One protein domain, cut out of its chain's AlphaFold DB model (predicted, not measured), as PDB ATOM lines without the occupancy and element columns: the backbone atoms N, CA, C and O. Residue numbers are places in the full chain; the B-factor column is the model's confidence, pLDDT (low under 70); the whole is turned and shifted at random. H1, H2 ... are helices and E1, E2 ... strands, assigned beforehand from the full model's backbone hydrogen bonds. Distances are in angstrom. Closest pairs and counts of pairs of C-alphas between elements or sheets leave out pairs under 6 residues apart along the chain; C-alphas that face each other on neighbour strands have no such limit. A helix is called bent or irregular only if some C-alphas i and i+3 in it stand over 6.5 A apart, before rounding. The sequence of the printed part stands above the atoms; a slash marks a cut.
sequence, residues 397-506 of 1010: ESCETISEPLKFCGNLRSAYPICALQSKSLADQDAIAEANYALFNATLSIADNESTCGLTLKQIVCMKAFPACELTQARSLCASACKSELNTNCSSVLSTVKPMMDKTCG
ATOM      1  N   GLU A 397      23.516  43.445  43.348       69.19
ATOM      2  CA  GLU A 397      24.455  44.557  43.557       69.19
ATOM      3  C   GLU A 397      24.005  45.455  44.725       69.19
ATOM      4  O   GLU A 397      24.803  45.777  45.605       69.19
ATOM      5  N   SER A 398      22.707  45.765  44.806       67.75
ATOM      6  CA  SER A 398      22.075  46.517  45.900       67.75
ATOM      7  C   SER A 398      20.647  46.017  46.179       67.75
ATOM      8  O   SER A 398      19.973  45.483  45.298       67.75
ATOM      9  N   CYS A 399      20.168  46.192  47.418       72.50
ATOM     10  CA  CYS A 399      18.738  46.109  47.733       72.50
ATOM     11  C   CYS A 399      18.155  47.525  47.736       72.50
ATOM     12  O   CYS A 399      18.565  48.342  48.562       72.50
ATOM     13  N   GLU A 400      17.177  47.804  46.879       71.56
ATOM     14  CA  GLU A 400      16.603  49.142  46.714       71.56
ATOM     15  C   GLU A 400      15.079  49.134  46.873       71.56
ATOM     16  O   GLU A 400      14.385  48.179  46.526       71.56
ATOM     17  N   THR A 401      14.531  50.216  47.422       69.50
ATOM     18  CA  THR A 401      13.084  50.453  47.476       69.50
ATOM     19  C   THR A 401      12.706  51.438  46.383       69.50
ATOM     20  O   THR A 401      13.236  52.546  46.372       69.50
ATOM     21  N   ILE A 402      11.778  51.054  45.505       66.44
ATOM     22  CA  ILE A 402      11.327  51.878  44.374       66.44
ATOM     23  C   ILE A 402      10.743  53.204  44.890       66.44
ATOM     24  O   ILE A 402       9.630  53.239  45.415       66.44
ATOM     25  N   SER A 403      11.515  54.281  44.748       55.38
ATOM     26  CA  SER A 403      11.138  55.662  45.077       55.38
ATOM     27  C   SER A 403      10.642  56.444  43.857       55.38
ATOM     28  O   SER A 403       9.837  57.361  44.007       55.38
ATOM     29  N   GLU A 404      11.087  56.071  42.654       61.22
ATOM     30  CA  GLU A 404      10.656  56.657  41.383       61.22
ATOM     31  C   GLU A 404       9.594  55.782  40.688       61.22
ATOM     32  O   GLU A 404       9.691  54.552  40.715       61.22
ATOM     33  N   PRO A 405       8.575  56.371  40.033       64.44
ATOM     34  CA  PRO A 405       7.512  55.610  39.381       64.44
ATOM     35  C   PRO A 405       7.995  54.944  38.079       64.44
ATOM     36  O   PRO A 405       7.917  55.523  36.994       64.44
ATOM     37  N   LEU A 406       8.452  53.691  38.185       74.19
ATOM     38  CA  LEU A 406       8.710  52.812  37.037       74.19
ATOM     39  C   LEU A 406       7.447  52.661  36.172       74.19
ATOM     40  O   LEU A 406       6.356  52.406  36.693       74.19
ATOM     41  N   LYS A 407       7.594  52.803  34.852       79.75
ATOM     42  CA  LYS A 407       6.473  52.954  33.909       79.75
ATOM     43  C   LYS A 407       5.662  51.674  33.749       79.75
ATOM     44  O   LYS A 407       4.437  51.739  33.653       79.75
ATOM     45  N   PHE A 408       6.326  50.520  33.708       84.00
ATOM     46  CA  PHE A 408       5.671  49.248  33.441       84.00
ATOM     47  C   PHE A 408       5.351  48.480  34.732       84.00
ATOM     48  O   PHE A 408       4.190  48.113  34.941       84.00
ATOM     49  N   CYS A 409       6.329  48.273  35.619       82.19
ATOM     50  CA  CYS A 409       6.189  47.463  36.837       82.19
ATOM     51  C   CYS A 409       5.920  48.245  38.137       82.19
ATOM     52  O   CYS A 409       5.616  47.607  39.149       82.19
ATOM     53  N   GLY A 410       6.009  49.583  38.150       71.12
ATOM     54  CA  GLY A 410       6.058  50.388  39.385       71.12
ATOM     55  C   GLY A 410       4.928  50.106  40.381       71.12
ATOM     56  O   GLY A 410       5.187  49.777  41.539       71.12
ATOM     57  N   ASN A 411       3.678  50.114  39.907       67.56
ATOM     58  CA  ASN A 411       2.489  49.889  40.740       67.56
ATOM     59  C   ASN A 411       2.397  48.478  41.365       67.56
ATOM     60  O   ASN A 411       1.563  48.265  42.240       67.56
ATOM     61  N   LEU A 412       3.212  47.507  40.926       68.12
ATOM     62  CA  LEU A 412       3.189  46.120  41.417       68.12
ATOM     63  C   LEU A 412       4.366  45.779  42.348       68.12
ATOM     64  O   LEU A 412       4.367  44.709  42.963       68.12
ATOM     65  N   ARG A 413       5.404  46.622  42.420       68.62
ATOM     66  CA  ARG A 413       6.679  46.281  43.087       68.62
ATOM     67  C   ARG A 413       7.059  47.205  44.247       68.62
ATOM     68  O   ARG A 413       7.988  46.887  44.975       68.62
ATOM     69  N   SER A 414       6.287  48.256  44.510       57.69
ATOM     70  CA  SER A 414       6.445  49.138  45.682       57.69
ATOM     71  C   SER A 414       6.241  48.455  47.050       57.69
ATOM     72  O   SER A 414       6.596  49.029  48.079       57.69
ATOM     73  N   ALA A 415       5.690  47.235  47.088       58.31
ATOM     74  CA  ALA A 415       5.404  46.499  48.323       58.31
ATOM     75  C   ALA A 415       6.657  45.984  49.067       58.31
ATOM     76  O   ALA A 415       6.641  45.875  50.294       58.31
ATOM     77  N   TYR A 416       7.745  45.671  48.355       66.06
ATOM     78  CA  TYR A 416       8.936  45.032  48.925       66.06
ATOM     79  C   TYR A 416      10.238  45.574  48.302       66.06
ATOM     80  O   TYR A 416      10.211  46.047  47.167       66.06
ATOM     81  N   PRO A 417      11.387  45.528  49.009       71.12
ATOM     82  CA  PRO A 417      12.670  45.918  48.427       71.12
ATOM     83  C   PRO A 417      13.046  44.979  47.274       71.12
ATOM     84  O   PRO A 417      13.006  43.753  47.416       71.12
ATOM     85  N   ILE A 418      13.415  45.556  46.137       79.12
ATOM     86  CA  ILE A 418      13.843  44.847  44.932       79.12
ATOM     87  C   ILE A 418      15.364  44.716  44.902       79.12
ATOM     88  O   ILE A 418      16.090  45.509  45.501       79.12
ATOM     89  N   CYS A 419      15.849  43.684  44.226       77.06
ATOM     90  CA  CYS A 419      17.271  43.485  43.996       77.06
ATOM     91  C   CYS A 419      17.698  44.174  42.692       77.06
ATOM     92  O   CYS A 419      17.160  43.850  41.632       77.06
ATOM     93  N   ALA A 420      18.682  45.074  42.752       77.19
ATOM     94  CA  ALA A 420      19.314  45.604  41.552       77.19
ATOM     95  C   ALA A 420      20.278  44.565  40.963       77.19
ATOM     96  O   ALA A 420      21.172  44.049  41.644       77.19
ATOM     97  N   LEU A 421      20.081  44.253  39.682       75.88
ATOM     98  CA  LEU A 421      20.899  43.296  38.952       75.88
ATOM     99  C   LEU A 421      22.208  43.939  38.503       75.88
ATOM    100  O   LEU A 421      22.190  44.986  37.852       75.88
ATOM    101  N   GLN A 422      23.327  43.266  38.783       62.97
ATOM    102  CA  GLN A 422      24.649  43.785  38.453       62.97
ATOM    103  C   GLN A 422      24.740  44.192  36.972       62.97
ATOM    104  O   GLN A 422      24.393  43.411  36.083       62.97
ATOM    105  N   SER A 423      25.222  45.415  36.714       61.16
ATOM    106  CA  SER A 423      25.335  46.075  35.392       61.16
ATOM    107  C   SER A 423      24.051  46.590  34.701       61.16
ATOM    108  O   SER A 423      24.111  46.903  33.510       61.16
ATOM    109  N   LYS A 424      22.901  46.737  35.385       70.69
ATOM    110  CA  LYS A 424      21.667  47.310  34.785       70.69
ATOM    111  C   LYS A 424      20.948  48.307  35.690       70.69
ATOM    112  O   LYS A 424      20.634  47.975  36.830       70.69
ATOM    113  N   SER A 425      20.566  49.472  35.160       79.62
ATOM    114  CA  SER A 425      19.709  50.407  35.903       79.62
ATOM    115  C   SER A 425      18.299  49.838  36.106       79.62
ATOM    116  O   SER A 425      17.859  48.946  35.374       79.62
ATOM    117  N   LEU A 426      17.554  50.373  37.077       79.25
ATOM    118  CA  LEU A 426      16.160  49.974  37.311       79.25
ATOM    119  C   LEU A 426      15.272  50.263  36.083       79.25
ATOM    120  O   LEU A 426      14.352  49.501  35.802       79.25
ATOM    121  N   ALA A 427      15.584  51.308  35.307       80.12
ATOM    122  CA  ALA A 427      14.885  51.620  34.061       80.12
ATOM    123  C   ALA A 427      15.155  50.577  32.957       80.12
ATOM    124  O   ALA A 427      14.225  50.177  32.257       80.12
ATOM    125  N   ASP A 428      16.391  50.076  32.840       81.62
ATOM    126  CA  ASP A 428      16.722  48.986  31.906       81.62
ATOM    127  C   ASP A 428      15.999  47.686  32.288       81.62
ATOM    128  O   ASP A 428      15.551  46.931  31.425       81.62
ATOM    129  N   GLN A 429      15.864  47.419  33.591       84.56
ATOM    130  CA  GLN A 429      15.141  46.255  34.110       84.56
ATOM    131  C   GLN A 429      13.625  46.354  33.836       84.56
ATOM    132  O   GLN A 429      13.022  45.360  33.428       84.56
ATOM    133  N   ASP A 430      13.023  47.546  33.960       85.56
ATOM    134  CA  ASP A 430      11.610  47.804  33.626       85.56
ATOM    135  C   ASP A 430      11.350  47.667  32.112       85.56
ATOM    136  O   ASP A 430      10.406  46.992  31.702       85.56
ATOM    137  N   ALA A 431      12.247  48.192  31.269       84.62
ATOM    138  CA  ALA A 431      12.183  48.033  29.813       84.62
ATOM    139  C   ALA A 431      12.342  46.564  29.368       84.62
ATOM    140  O   ALA A 431      11.668  46.105  28.443       84.62
ATOM    141  N   ILE A 432      13.190  45.785  30.053       83.38
ATOM    142  CA  ILE A 432      13.298  44.334  29.842       83.38
ATOM    143  C   ILE A 432      12.004  43.622  30.271       83.38
ATOM    144  O   ILE A 432      11.593  42.674  29.599       83.38
ATOM    145  N   ALA A 433      11.339  44.056  31.344       83.50
ATOM    146  CA  ALA A 433      10.044  43.506  31.743       83.50
ATOM    147  C   ALA A 433       8.960  43.788  30.686       83.50
ATOM    148  O   ALA A 433       8.266  42.867  30.254       83.50
ATOM    149  N   GLU A 434       8.866  45.030  30.209       86.00
ATOM    150  CA  GLU A 434       7.923  45.446  29.166       86.00
ATOM    151  C   GLU A 434       8.133  44.662  27.859       86.00
ATOM    152  O   GLU A 434       7.185  44.078  27.325       86.00
ATOM    153  N   ALA A 435       9.379  44.541  27.389       83.62
ATOM    154  CA  ALA A 435       9.715  43.791  26.176       83.62
ATOM    155  C   ALA A 435       9.378  42.289  26.279       83.62
ATOM    156  O   ALA A 435       8.888  41.693  25.315       83.62
ATOM    157  N   ASN A 436       9.593  41.669  27.446       82.56
ATOM    158  CA  ASN A 436       9.188  40.279  27.674       82.56
ATOM    159  C   ASN A 436       7.657  40.134  27.687       82.56
ATOM    160  O   ASN A 436       7.135  39.211  27.065       82.56
ATOM    161  N   TYR A 437       6.922  41.042  28.340       83.44
ATOM    162  CA  TYR A 437       5.454  41.020  28.339       83.44
ATOM    163  C   TYR A 437       4.871  41.201  26.929       83.44
ATOM    164  O   TYR A 437       3.970  40.455  26.546       83.44
ATOM    165  N   ALA A 438       5.421  42.118  26.128       82.44
ATOM    166  CA  ALA A 438       5.010  42.322  24.740       82.44
ATOM    167  C   ALA A 438       5.161  41.043  23.893       82.44
ATOM    168  O   ALA A 438       4.264  40.710  23.118       82.44
ATOM    169  N   LEU A 439       6.246  40.280  24.092       77.25
ATOM    170  CA  LEU A 439       6.455  38.986  23.435       77.25
ATOM    171  C   LEU A 439       5.401  37.942  23.848       77.25
ATOM    172  O   LEU A 439       4.899  37.215  22.987       77.25
ATOM    173  N   PHE A 440       5.036  37.869  25.133       75.50
ATOM    174  CA  PHE A 440       3.957  36.984  25.589       75.50
ATOM    175  C   PHE A 440       2.607  37.390  24.996       75.50
ATOM    176  O   PHE A 440       1.910  36.534  24.457       75.50
ATOM    177  N   ASN A 441       2.262  38.679  25.019       77.94
ATOM    178  CA  ASN A 441       0.990  39.161  24.483       77.94
ATOM    179  C   ASN A 441       0.858  38.861  22.975       77.94
ATOM    180  O   ASN A 441      -0.111  38.237  22.544       77.94
ATOM    181  N   ALA A 442       1.894  39.174  22.188       74.44
ATOM    182  CA  ALA A 442       1.934  38.878  20.753       74.44
ATOM    183  C   ALA A 442       1.866  37.371  20.425       74.44
ATOM    184  O   ALA A 442       1.362  36.998  19.370       74.44
ATOM    185  N   THR A 443       2.348  36.499  21.320       70.19
ATOM    186  CA  THR A 443       2.291  35.034  21.137       70.19
ATOM    187  C   THR A 443       0.931  34.441  21.525       70.19
ATOM    188  O   THR A 443       0.530  33.411  20.988       70.19
ATOM    189  N   LEU A 444       0.225  35.068  22.469       67.81
ATOM    190  CA  LEU A 444      -1.019  34.549  23.050       67.81
ATOM    191  C   LEU A 444      -2.283  35.211  22.477       67.81
ATOM    192  O   LEU A 444      -3.379  34.721  22.731       67.81
ATOM    193  N   SER A 445      -2.134  36.287  21.693       63.81
ATOM    194  CA  SER A 445      -3.227  37.045  21.062       63.81
ATOM    195  C   SER A 445      -4.316  37.480  22.056       63.81
ATOM    196  O   SER A 445      -5.510  37.446  21.746       63.81
ATOM    197  N   ILE A 446      -3.903  37.872  23.264       61.66
ATOM    198  CA  ILE A 446      -4.806  38.288  24.339       61.66
ATOM    199  C   ILE A 446      -5.373  39.663  23.970       61.66
ATOM    200  O   ILE A 446      -4.656  40.661  23.984       61.66
ATOM    201  N   ALA A 447      -6.660  39.704  23.618       50.50
ATOM    202  CA  ALA A 447      -7.307  40.912  23.104       50.50
ATOM    203  C   ALA A 447      -7.297  42.087  24.102       50.50
ATOM    204  O   ALA A 447      -7.150  43.234  23.686       50.50
ATOM    205  N   ASP A 448      -7.384  41.794  25.406       53.03
ATOM    206  CA  ASP A 448      -7.524  42.794  26.466       53.03
ATOM    207  C   ASP A 448      -6.400  42.723  27.509       53.03
ATOM    208  O   ASP A 448      -6.222  41.719  28.213       53.03
ATOM    209  N   ASN A 449      -5.700  43.851  27.689       52.72
ATOM    210  CA  ASN A 449      -4.702  44.049  28.752       52.72
ATOM    211  C   ASN A 449      -5.297  43.980  30.177       52.72
ATOM    212  O   ASN A 449      -4.538  43.867  31.137       52.72
ATOM    213  N   GLU A 450      -6.625  44.041  30.321       57.62
ATOM    214  CA  GLU A 450      -7.336  43.938  31.607       57.62
ATOM    215  C   GLU A 450      -7.793  42.506  31.944       57.62
ATOM    216  O   GLU A 450      -8.350  42.262  33.015       57.62
ATOM    217  N   SER A 451      -7.538  41.527  31.067       71.50
ATOM    218  CA  SER A 451      -7.838  40.122  31.357       71.50
ATOM    219  C   SER A 451      -7.053  39.606  32.574       71.50
ATOM    220  O   SER A 451      -5.876  39.920  32.761       71.50
ATOM    221  N   THR A 452      -7.673  38.749  33.394       76.62
ATOM    222  CA  THR A 452      -7.044  38.161  34.597       76.62
ATOM    223  C   THR A 452      -5.742  37.418  34.280       76.62
ATOM    224  O   THR A 452      -4.770  37.508  35.035       76.62
ATOM    225  N   CYS A 453      -5.686  36.744  33.128       79.94
ATOM    226  CA  CYS A 453      -4.471  36.117  32.613       79.94
ATOM    227  C   CYS A 453      -3.397  37.150  32.223       79.94
ATOM    228  O   CYS A 453      -2.244  37.006  32.630       79.94
ATOM    229  N   GLY A 454      -3.761  38.213  31.492       78.62
ATOM    230  CA  GLY A 454      -2.843  39.299  31.122       78.62
ATOM    231  C   GLY A 454      -2.243  39.992  32.347       78.62
ATOM    232  O   GLY A 454      -1.022  40.149  32.436       78.62
ATOM    233  N   LEU A 455      -3.076  40.292  33.352       81.00
ATOM    234  CA  LEU A 455      -2.627  40.828  34.636       81.00
ATOM    235  C   LEU A 455      -1.636  39.870  35.318       81.00
ATOM    236  O   LEU A 455      -0.533  40.293  35.660       81.00
ATOM    237  N   THR A 456      -1.989  38.584  35.453       81.19
ATOM    238  CA  THR A 456      -1.141  37.539  36.067       81.19
ATOM    239  C   THR A 456       0.221  37.441  35.372       81.19
ATOM    240  O   THR A 456       1.262  37.490  36.032       81.19
ATOM    241  N   LEU A 457       0.236  37.384  34.036       82.31
ATOM    242  CA  LEU A 457       1.457  37.368  33.224       82.31
ATOM    243  C   LEU A 457       2.316  38.617  33.457       82.31
ATOM    244  O   LEU A 457       3.527  38.492  33.653       82.31
ATOM    245  N   LYS A 458       1.709  39.810  33.516       83.81
ATOM    246  CA  LYS A 458       2.422  41.048  33.856       83.81
ATOM    247  C   LYS A 458       3.063  40.969  35.246       83.81
ATOM    248  O   LYS A 458       4.225  41.352  35.390       83.81
ATOM    249  N   GLN A 459       2.372  40.422  36.252       82.94
ATOM    250  CA  GLN A 459       2.954  40.265  37.594       82.94
ATOM    251  C   GLN A 459       4.172  39.328  37.569       82.94
ATOM    252  O   GLN A 459       5.217  39.690  38.112       82.94
ATOM    253  N   ILE A 460       4.069  38.171  36.901       82.38
ATOM    254  CA  ILE A 460       5.149  37.172  36.787       82.38
ATOM    255  C   ILE A 460       6.383  37.765  36.098       82.38
ATOM    256  O   ILE A 460       7.497  37.627  36.607       82.38
ATOM    257  N   VAL A 461       6.204  38.473  34.980       84.81
ATOM    258  CA  VAL A 461       7.319  39.107  34.260       84.81
ATOM    259  C   VAL A 461       7.988  40.184  35.124       84.81
ATOM    260  O   VAL A 461       9.212  40.177  35.259       84.81
ATOM    261  N   CYS A 462       7.210  41.018  35.821       84.50
ATOM    262  CA  CYS A 462       7.744  41.975  36.795       84.50
ATOM    263  C   CYS A 462       8.419  41.310  38.012       84.50
ATOM    264  O   CYS A 462       9.327  41.894  38.589       84.50
ATOM    265  N   MET A 463       7.997  40.111  38.434       79.38
ATOM    266  CA  MET A 463       8.643  39.323  39.506       79.38
ATOM    267  C   MET A 463       9.996  38.746  39.069       79.38
ATOM    268  O   MET A 463      10.871  38.530  39.902       79.38
ATOM    269  N   LYS A 464      10.158  38.474  37.768       79.62
ATOM    270  CA  LYS A 464      11.385  37.914  37.189       79.62
ATOM    271  C   LYS A 464      12.409  38.984  36.806       79.62
ATOM    272  O   LYS A 464      13.603  38.720  36.893       79.62
ATOM    273  N   ALA A 465      11.951  40.168  36.396       80.75
ATOM    274  CA  ALA A 465      12.813  41.331  36.186       80.75
ATOM    275  C   ALA A 465      13.294  41.934  37.516       80.75
ATOM    276  O   ALA A 465      14.476  42.235  37.644       80.75
ATOM    277  N   PHE A 466      12.397  42.030  38.506       80.94
ATOM    278  CA  PHE A 466      12.675  42.556  39.843       80.94
ATOM    279  C   PHE A 466      12.475  41.473  40.923       80.94
ATOM    280  O   PHE A 466      11.425  41.446  41.583       80.94
ATOM    281  N   PRO A 467      13.452  40.561  41.111       78.69
ATOM    282  CA  PRO A 467      13.425  39.614  42.220       78.69
ATOM    283  C   PRO A 467      13.452  40.355  43.565       78.69
ATOM    284  O   PRO A 467      14.025  41.442  43.686       78.69
ATOM    285  N   ALA A 468      12.819  39.777  44.586       74.62
ATOM    286  CA  ALA A 468      12.782  40.375  45.919       74.62
ATOM    287  C   ALA A 468      14.169  40.314  46.573       74.62
ATOM    288  O   ALA A 468      14.887  39.326  46.423       74.62
ATOM    289  N   CYS A 469      14.547  41.357  47.310       71.62
ATOM    290  CA  CYS A 469      15.832  41.421  47.996       71.62
ATOM    291  C   CYS A 469      15.672  41.077  49.479       71.62
ATOM    292  O   CYS A 469      15.119  41.858  50.254       71.62
ATOM    293  N   GLU A 470      16.198  39.926  49.888       65.88
ATOM    294  CA  GLU A 470      16.344  39.555  51.296       65.88
ATOM    295  C   GLU A 470      17.831  39.373  51.596       65.88
ATOM    296  O   GLU A 470      18.507  38.623  50.901       65.88
ATOM    297  N   LEU A 471      18.362  40.049  52.622       58.09
ATOM    298  CA  LEU A 471      19.754  39.867  53.081       58.09
ATOM    299  C   LEU A 471      20.813  39.953  51.962       58.09
ATOM    300  O   LEU A 471      21.778  39.189  51.947       58.09
ATOM    301  N   THR A 472      20.661  40.889  51.018       55.31
ATOM    302  CA  THR A 472      21.540  41.041  49.835       55.31
ATOM    303  C   THR A 472      21.554  39.824  48.886       55.31
ATOM    304  O   THR A 472      22.458  39.687  48.067       55.31
ATOM    305  N   GLN A 473      20.540  38.954  48.955       62.03
ATOM    306  CA  GLN A 473      20.285  37.858  48.014       62.03
ATOM    307  C   GLN A 473      19.017  38.122  47.185       62.03
ATOM    308  O   GLN A 473      18.014  38.627  47.694       62.03
ATOM    309  N   ALA A 474      19.054  37.732  45.909       68.50
ATOM    310  CA  ALA A 474      17.909  37.789  45.006       68.50
ATOM    311  C   ALA A 474      16.995  36.564  45.206       68.50
ATOM    312  O   ALA A 474      17.316  35.457  44.769       68.50
ATOM    313  N   ARG A 475      15.831  36.755  45.834       74.31
ATOM    314  CA  ARG A 475      14.775  35.739  45.948       74.31
ATOM    315  C   ARG A 475      13.892  35.780  44.696       74.31
ATOM    316  O   ARG A 475      13.230  36.780  44.413       74.31
ATOM    317  N   SER A 476      13.892  34.690  43.933       75.25
ATOM    318  CA  SER A 476      13.082  34.533  42.713       75.25
ATOM    319  C   SER A 476      11.697  33.943  43.012       75.25
ATOM    320  O   SER A 476      11.489  33.365  44.074       75.25
ATOM    321  N   LEU A 477      10.731  34.090  42.099       78.50
ATOM    322  CA  LEU A 477       9.397  33.486  42.228       78.50
ATOM    323  C   LEU A 477       9.469  31.952  42.113       78.50
ATOM    324  O   LEU A 477      10.118  31.444  41.201       78.50
ATOM    325  N   CYS A 478       8.775  31.220  42.992       80.81
ATOM    326  CA  CYS A 478       8.737  29.755  42.945       80.81
ATOM    327  C   CYS A 478       8.158  29.249  41.621       80.81
ATOM    328  O   CYS A 478       7.102  29.707  41.177       80.81
ATOM    329  N   ALA A 479       8.812  28.255  41.022       79.88
ATOM    330  CA  ALA A 479       8.344  27.567  39.830       79.88
ATOM    331  C   ALA A 479       7.001  26.869  40.083       79.88
ATOM    332  O   ALA A 479       6.118  26.931  39.227       79.88
ATOM    333  N   SER A 480       6.811  26.259  41.257       77.38
ATOM    334  CA  SER A 480       5.544  25.650  41.682       77.38
ATOM    335  C   SER A 480       4.417  26.680  41.813       77.38
ATOM    336  O   SER A 480       3.375  26.520  41.177       77.38
ATOM    337  N   ALA A 481       4.634  27.778  42.546       79.69
ATOM    338  CA  ALA A 481       3.645  28.852  42.697       79.69
ATOM    339  C   ALA A 481       3.309  29.531  41.354       79.69
ATOM    340  O   ALA A 481       2.138  29.689  41.012       79.69
ATOM    341  N   CYS A 482       4.326  29.852  40.550       83.38
ATOM    342  CA  CYS A 482       4.184  30.425  39.207       83.38
ATOM    343  C   CYS A 482       3.382  29.508  38.267       83.38
ATOM    344  O   CYS A 482       2.546  29.978  37.497       83.38
ATOM    345  N   LYS A 483       3.587  28.186  38.356       82.44
ATOM    346  CA  LYS A 483       2.792  27.199  37.611       82.44
ATOM    347  C   LYS A 483       1.359  27.091  38.136       82.44
ATOM    348  O   LYS A 483       0.452  26.955  37.323       82.44
ATOM    349  N   SER A 484       1.147  27.180  39.449       82.19
ATOM    350  CA  SER A 484      -0.189  27.148  40.059       82.19
ATOM    351  C   SER A 484      -1.060  28.313  39.583       82.19
ATOM    352  O   SER A 484      -2.151  28.081  39.071       82.19
ATOM    353  N   GLU A 485      -0.554  29.546  39.661       82.88
ATOM    354  CA  GLU A 485      -1.299  30.761  39.287       82.88
ATOM    355  C   GLU A 485      -1.596  30.849  37.783       82.88
ATOM    356  O   GLU A 485      -2.646  31.338  37.370       82.88
ATOM    357  N   LEU A 486      -0.708  30.324  36.932       79.81
ATOM    358  CA  LEU A 486      -0.990  30.212  35.499       79.81
ATOM    359  C   LEU A 486      -2.014  29.107  35.190       79.81
ATOM    360  O   LEU A 486      -2.819  29.273  34.273       79.81
ATOM    361  N   ASN A 487      -2.048  28.016  35.963       79.38
ATOM    362  CA  ASN A 487      -3.078  26.984  35.813       79.38
ATOM    363  C   ASN A 487      -4.476  27.501  36.206       79.38
ATOM    364  O   ASN A 487      -5.445  27.149  35.538       79.38
ATOM    365  N   THR A 488      -4.595  28.328  37.252       82.69
ATOM    366  CA  THR A 488      -5.876  28.939  37.654       82.69
ATOM    367  C   THR A 488      -6.277  30.084  36.726       82.69
ATOM    368  O   THR A 488      -7.355  30.048  36.130       82.69
ATOM    369  N   ASN A 489      -5.405  31.080  36.550       81.88
ATOM    370  CA  ASN A 489      -5.790  32.382  35.993       81.88
ATOM    371  C   ASN A 489      -5.641  32.456  34.460       81.88
ATOM    372  O   ASN A 489      -6.242  33.328  33.837       81.88
ATOM    373  N   CYS A 490      -4.885  31.538  33.842       78.00
ATOM    374  CA  CYS A 490      -4.693  31.425  32.385       78.00
ATOM    375  C   CYS A 490      -5.222  30.097  31.797       78.00
ATOM    376  O   CYS A 490      -4.815  29.690  30.706       78.00
ATOM    377  N   SER A 491      -6.141  29.422  32.497       74.38
ATOM    378  CA  SER A 491      -6.697  28.107  32.128       74.38
ATOM    379  C   SER A 491      -7.191  27.998  30.674       74.38
ATOM    380  O   SER A 491      -6.965  26.975  30.028       74.38
ATOM    381  N   SER A 492      -7.786  29.061  30.121       71.19
ATOM    382  CA  SER A 492      -8.298  29.124  28.741       71.19
ATOM    383  C   SER A 492      -7.225  29.106  27.642       71.19
ATOM    384  O   SER A 492      -7.532  28.748  26.508       71.19
ATOM    385  N   VAL A 493      -5.975  29.464  27.956       71.62
ATOM    386  CA  VAL A 493      -4.849  29.545  26.996       71.62
ATOM    387  C   VAL A 493      -3.719  28.563  27.364       71.62
ATOM    388  O   VAL A 493      -2.665  28.519  26.727       71.62
ATOM    389  N   LEU A 494      -3.931  27.741  28.397       69.44
ATOM    390  CA  LEU A 494      -2.899  26.947  29.070       69.44
ATOM    391  C   LEU A 494      -2.140  25.983  28.139       69.44
ATOM    392  O   LEU A 494      -0.944  25.763  28.329       69.44
ATOM    393  N   SER A 495      -2.795  25.441  27.111       64.19
ATOM    394  CA  SER A 495      -2.175  24.583  26.089       64.19
ATOM    395  C   SER A 495      -1.069  25.301  25.302       64.19
ATOM    396  O   SER A 495       0.002  24.729  25.100       64.19
ATOM    397  N   THR A 496      -1.299  26.560  24.920       68.00
ATOM    398  CA  THR A 496      -0.338  27.425  24.215       68.00
ATOM    399  C   THR A 496       0.731  27.974  25.165       68.00
ATOM    400  O   THR A 496       1.896  28.095  24.789       68.00
ATOM    401  N   VAL A 497       0.363  28.264  26.418       65.50
ATOM    402  CA  VAL A 497       1.279  28.809  27.438       65.50
ATOM    403  C   VAL A 497       2.282  27.756  27.943       65.50
ATOM    404  O   VAL A 497       3.425  28.095  28.249       65.50
ATOM    405  N   LYS A 498       1.916  26.467  27.995       66.56
ATOM    406  CA  LYS A 498       2.720  25.377  28.592       66.56
ATOM    407  C   LYS A 498       4.214  25.320  28.187       66.56
ATOM    408  O   LYS A 498       5.043  25.225  29.095       66.56
ATOM    409  N   PRO A 499       4.620  25.408  26.900       64.38
ATOM    410  CA  PRO A 499       6.043  25.428  26.525       64.38
ATOM    411  C   PRO A 499       6.775  26.726  26.924       64.38
ATOM    412  O   PRO A 499       7.988  26.708  27.132       64.38
ATOM    413  N   MET A 500       6.060  27.846  27.068       62.56
ATOM    414  CA  MET A 500       6.602  29.091  27.623       62.56
ATOM    415  C   MET A 500       6.700  29.048  29.156       62.56
ATOM    416  O   MET A 500       7.651  29.600  29.712       62.56
ATOM    417  N   MET A 501       5.780  28.365  29.846       64.62
ATOM    418  CA  MET A 501       5.747  28.232  31.312       64.62
ATOM    419  C   MET A 501       7.049  27.673  31.887       64.62
ATOM    420  O   MET A 501       7.647  28.313  32.746       64.62
ATOM    421  N   ASP A 502       7.552  26.546  31.376       65.69
ATOM    422  CA  ASP A 502       8.811  25.947  31.859       65.69
ATOM    423  C   ASP A 502      10.048  26.835  31.614       65.69
ATOM    424  O   ASP A 502      11.055  26.702  32.308       65.69
ATOM    425  N   LYS A 503       9.979  27.762  30.649       67.19
ATOM    426  CA  LYS A 503      11.037  28.746  30.347       67.19
ATOM    427  C   LYS A 503      10.890  30.038  31.171       67.19
ATOM    428  O   LYS A 503      11.873  30.739  31.429       67.19
ATOM    429  N   THR A 504       9.671  30.347  31.607       68.88
ATOM    430  CA  THR A 504       9.326  31.561  32.362       68.88
ATOM    431  C   THR A 504       9.410  31.313  33.865       68.88
ATOM    432  O   THR A 504      10.234  31.947  34.520       68.88
ATOM    433  N   CYS A 505       8.652  30.344  34.378       72.62
ATOM    434  CA  CYS A 505       8.645  29.921  35.780       72.62
ATOM    435  C   CYS A 505       9.866  29.074  36.175       72.62
ATOM    436  O   CYS A 505      10.187  28.989  37.352       72.62
ATOM    437  N   GLY A 506      10.531  28.426  35.212       68.88
ATOM    438  CA  GLY A 506      11.544  27.406  35.492       68.88
ATOM    439  C   GLY A 506      10.947  26.006  35.679       68.88
ATOM    440  O   GLY A 506       9.728  25.806  35.652       68.88
TER     441      GLY A 506
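Overview. This is residues 397 to 506 of the 1010 residues of an uncharacterized protein of Thraustotheca clavata (UniProt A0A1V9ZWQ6). Four helices, H2, H3, H4 and H5, run up and down in a loosely formed bundle with H3 in its middle and H2 slanted to it, and two small strand pairs, E1 with E2 and E3 with E4, sit together at one end. Between E1 and E2 the backbone folds back in a loop that holds the four-residue helix H1. The printed part has 110 residues with five named helices and four named strands, in the order E1, H1, E2, H2, H3, E3, E4, H4, H5, and its class is mostly helix. Each sheet, E1 - E2 and E3 - E4, is antiparallel. The whole is compact, with a radius of gyration of the C-alphas of 13.9 A and spans of 38 by 26 by 23 A.

Along the chain. E1 is residues 397 to 400, 9.6 A long from C-alpha 397 at (24.455, 44.557, 43.557), and E2 is residues 418 to 421, 9.4 A. E3, residues 468 to 470, and E4, residues 473 to 475, are shorter. H2, residues 426 to 444, is the longest helix, 27.1 A from C-alpha 426 at (16.160, 49.974, 37.311). H3, residues 452 to 465, is 20.2 A long; H1 is residues 410 to 413. H4, residues 479 to 489, is 15.4 A, and H5, residues 491 to 504, is 16.4 A, ending at C-alpha 504 (9.326, 31.561, 32.362). H5 is irregular: C-alphas 492 and 495 are 8.1 A apart.

Arrangement. In E1 and E2, N 400 and O 418 are 2.9 A apart. The closest C-alphas of E2 and E3 are those of Ile 418 and Ala 468, 4.7 A. E3 and E4 form a hairpin, with N 473 and O 470 at 2.8 A. H3, the hub, touches H2, H4 and H1. H2 and H3, a helical hairpin, run opposite ways at a steep tilt of 38 degrees, only just steep; their closest C-alphas are Ala 433 and Ala 465, 5.7 A. H3 and H4 run opposite ways at a shallow tilt of 20 degrees, closest at the C-alphas of Cys 453 and Asn 489, 5.2 A. H4 and H5, also a helical hairpin, only just touch, with 3 pairs of C-alphas within 8 A, the closest Asn 487 and Leu 494, 6.7 A. H1 only just touches H3, with 3 such pairs, the closest Leu 412 and Gln 459, 7.0 A. H2 and H4 are apart. Every O i to N i+4 pair is within hydrogen-bond range in H2, H3 and H4; H5 has 4 of 10, beside 6 of 11 O i to N i+3 pairs, and H1 is too short for an i+4 pair.

Size, cuts and confidence. The C-alphas of Ala 447 and Leu 471, the two farthest apart, are 40.4 A apart. The printed part has no cut and no long link. Mean pLDDT of the printed part is 73.5; 39 residues are under 70, among them 444 to 450 and 494 to 504.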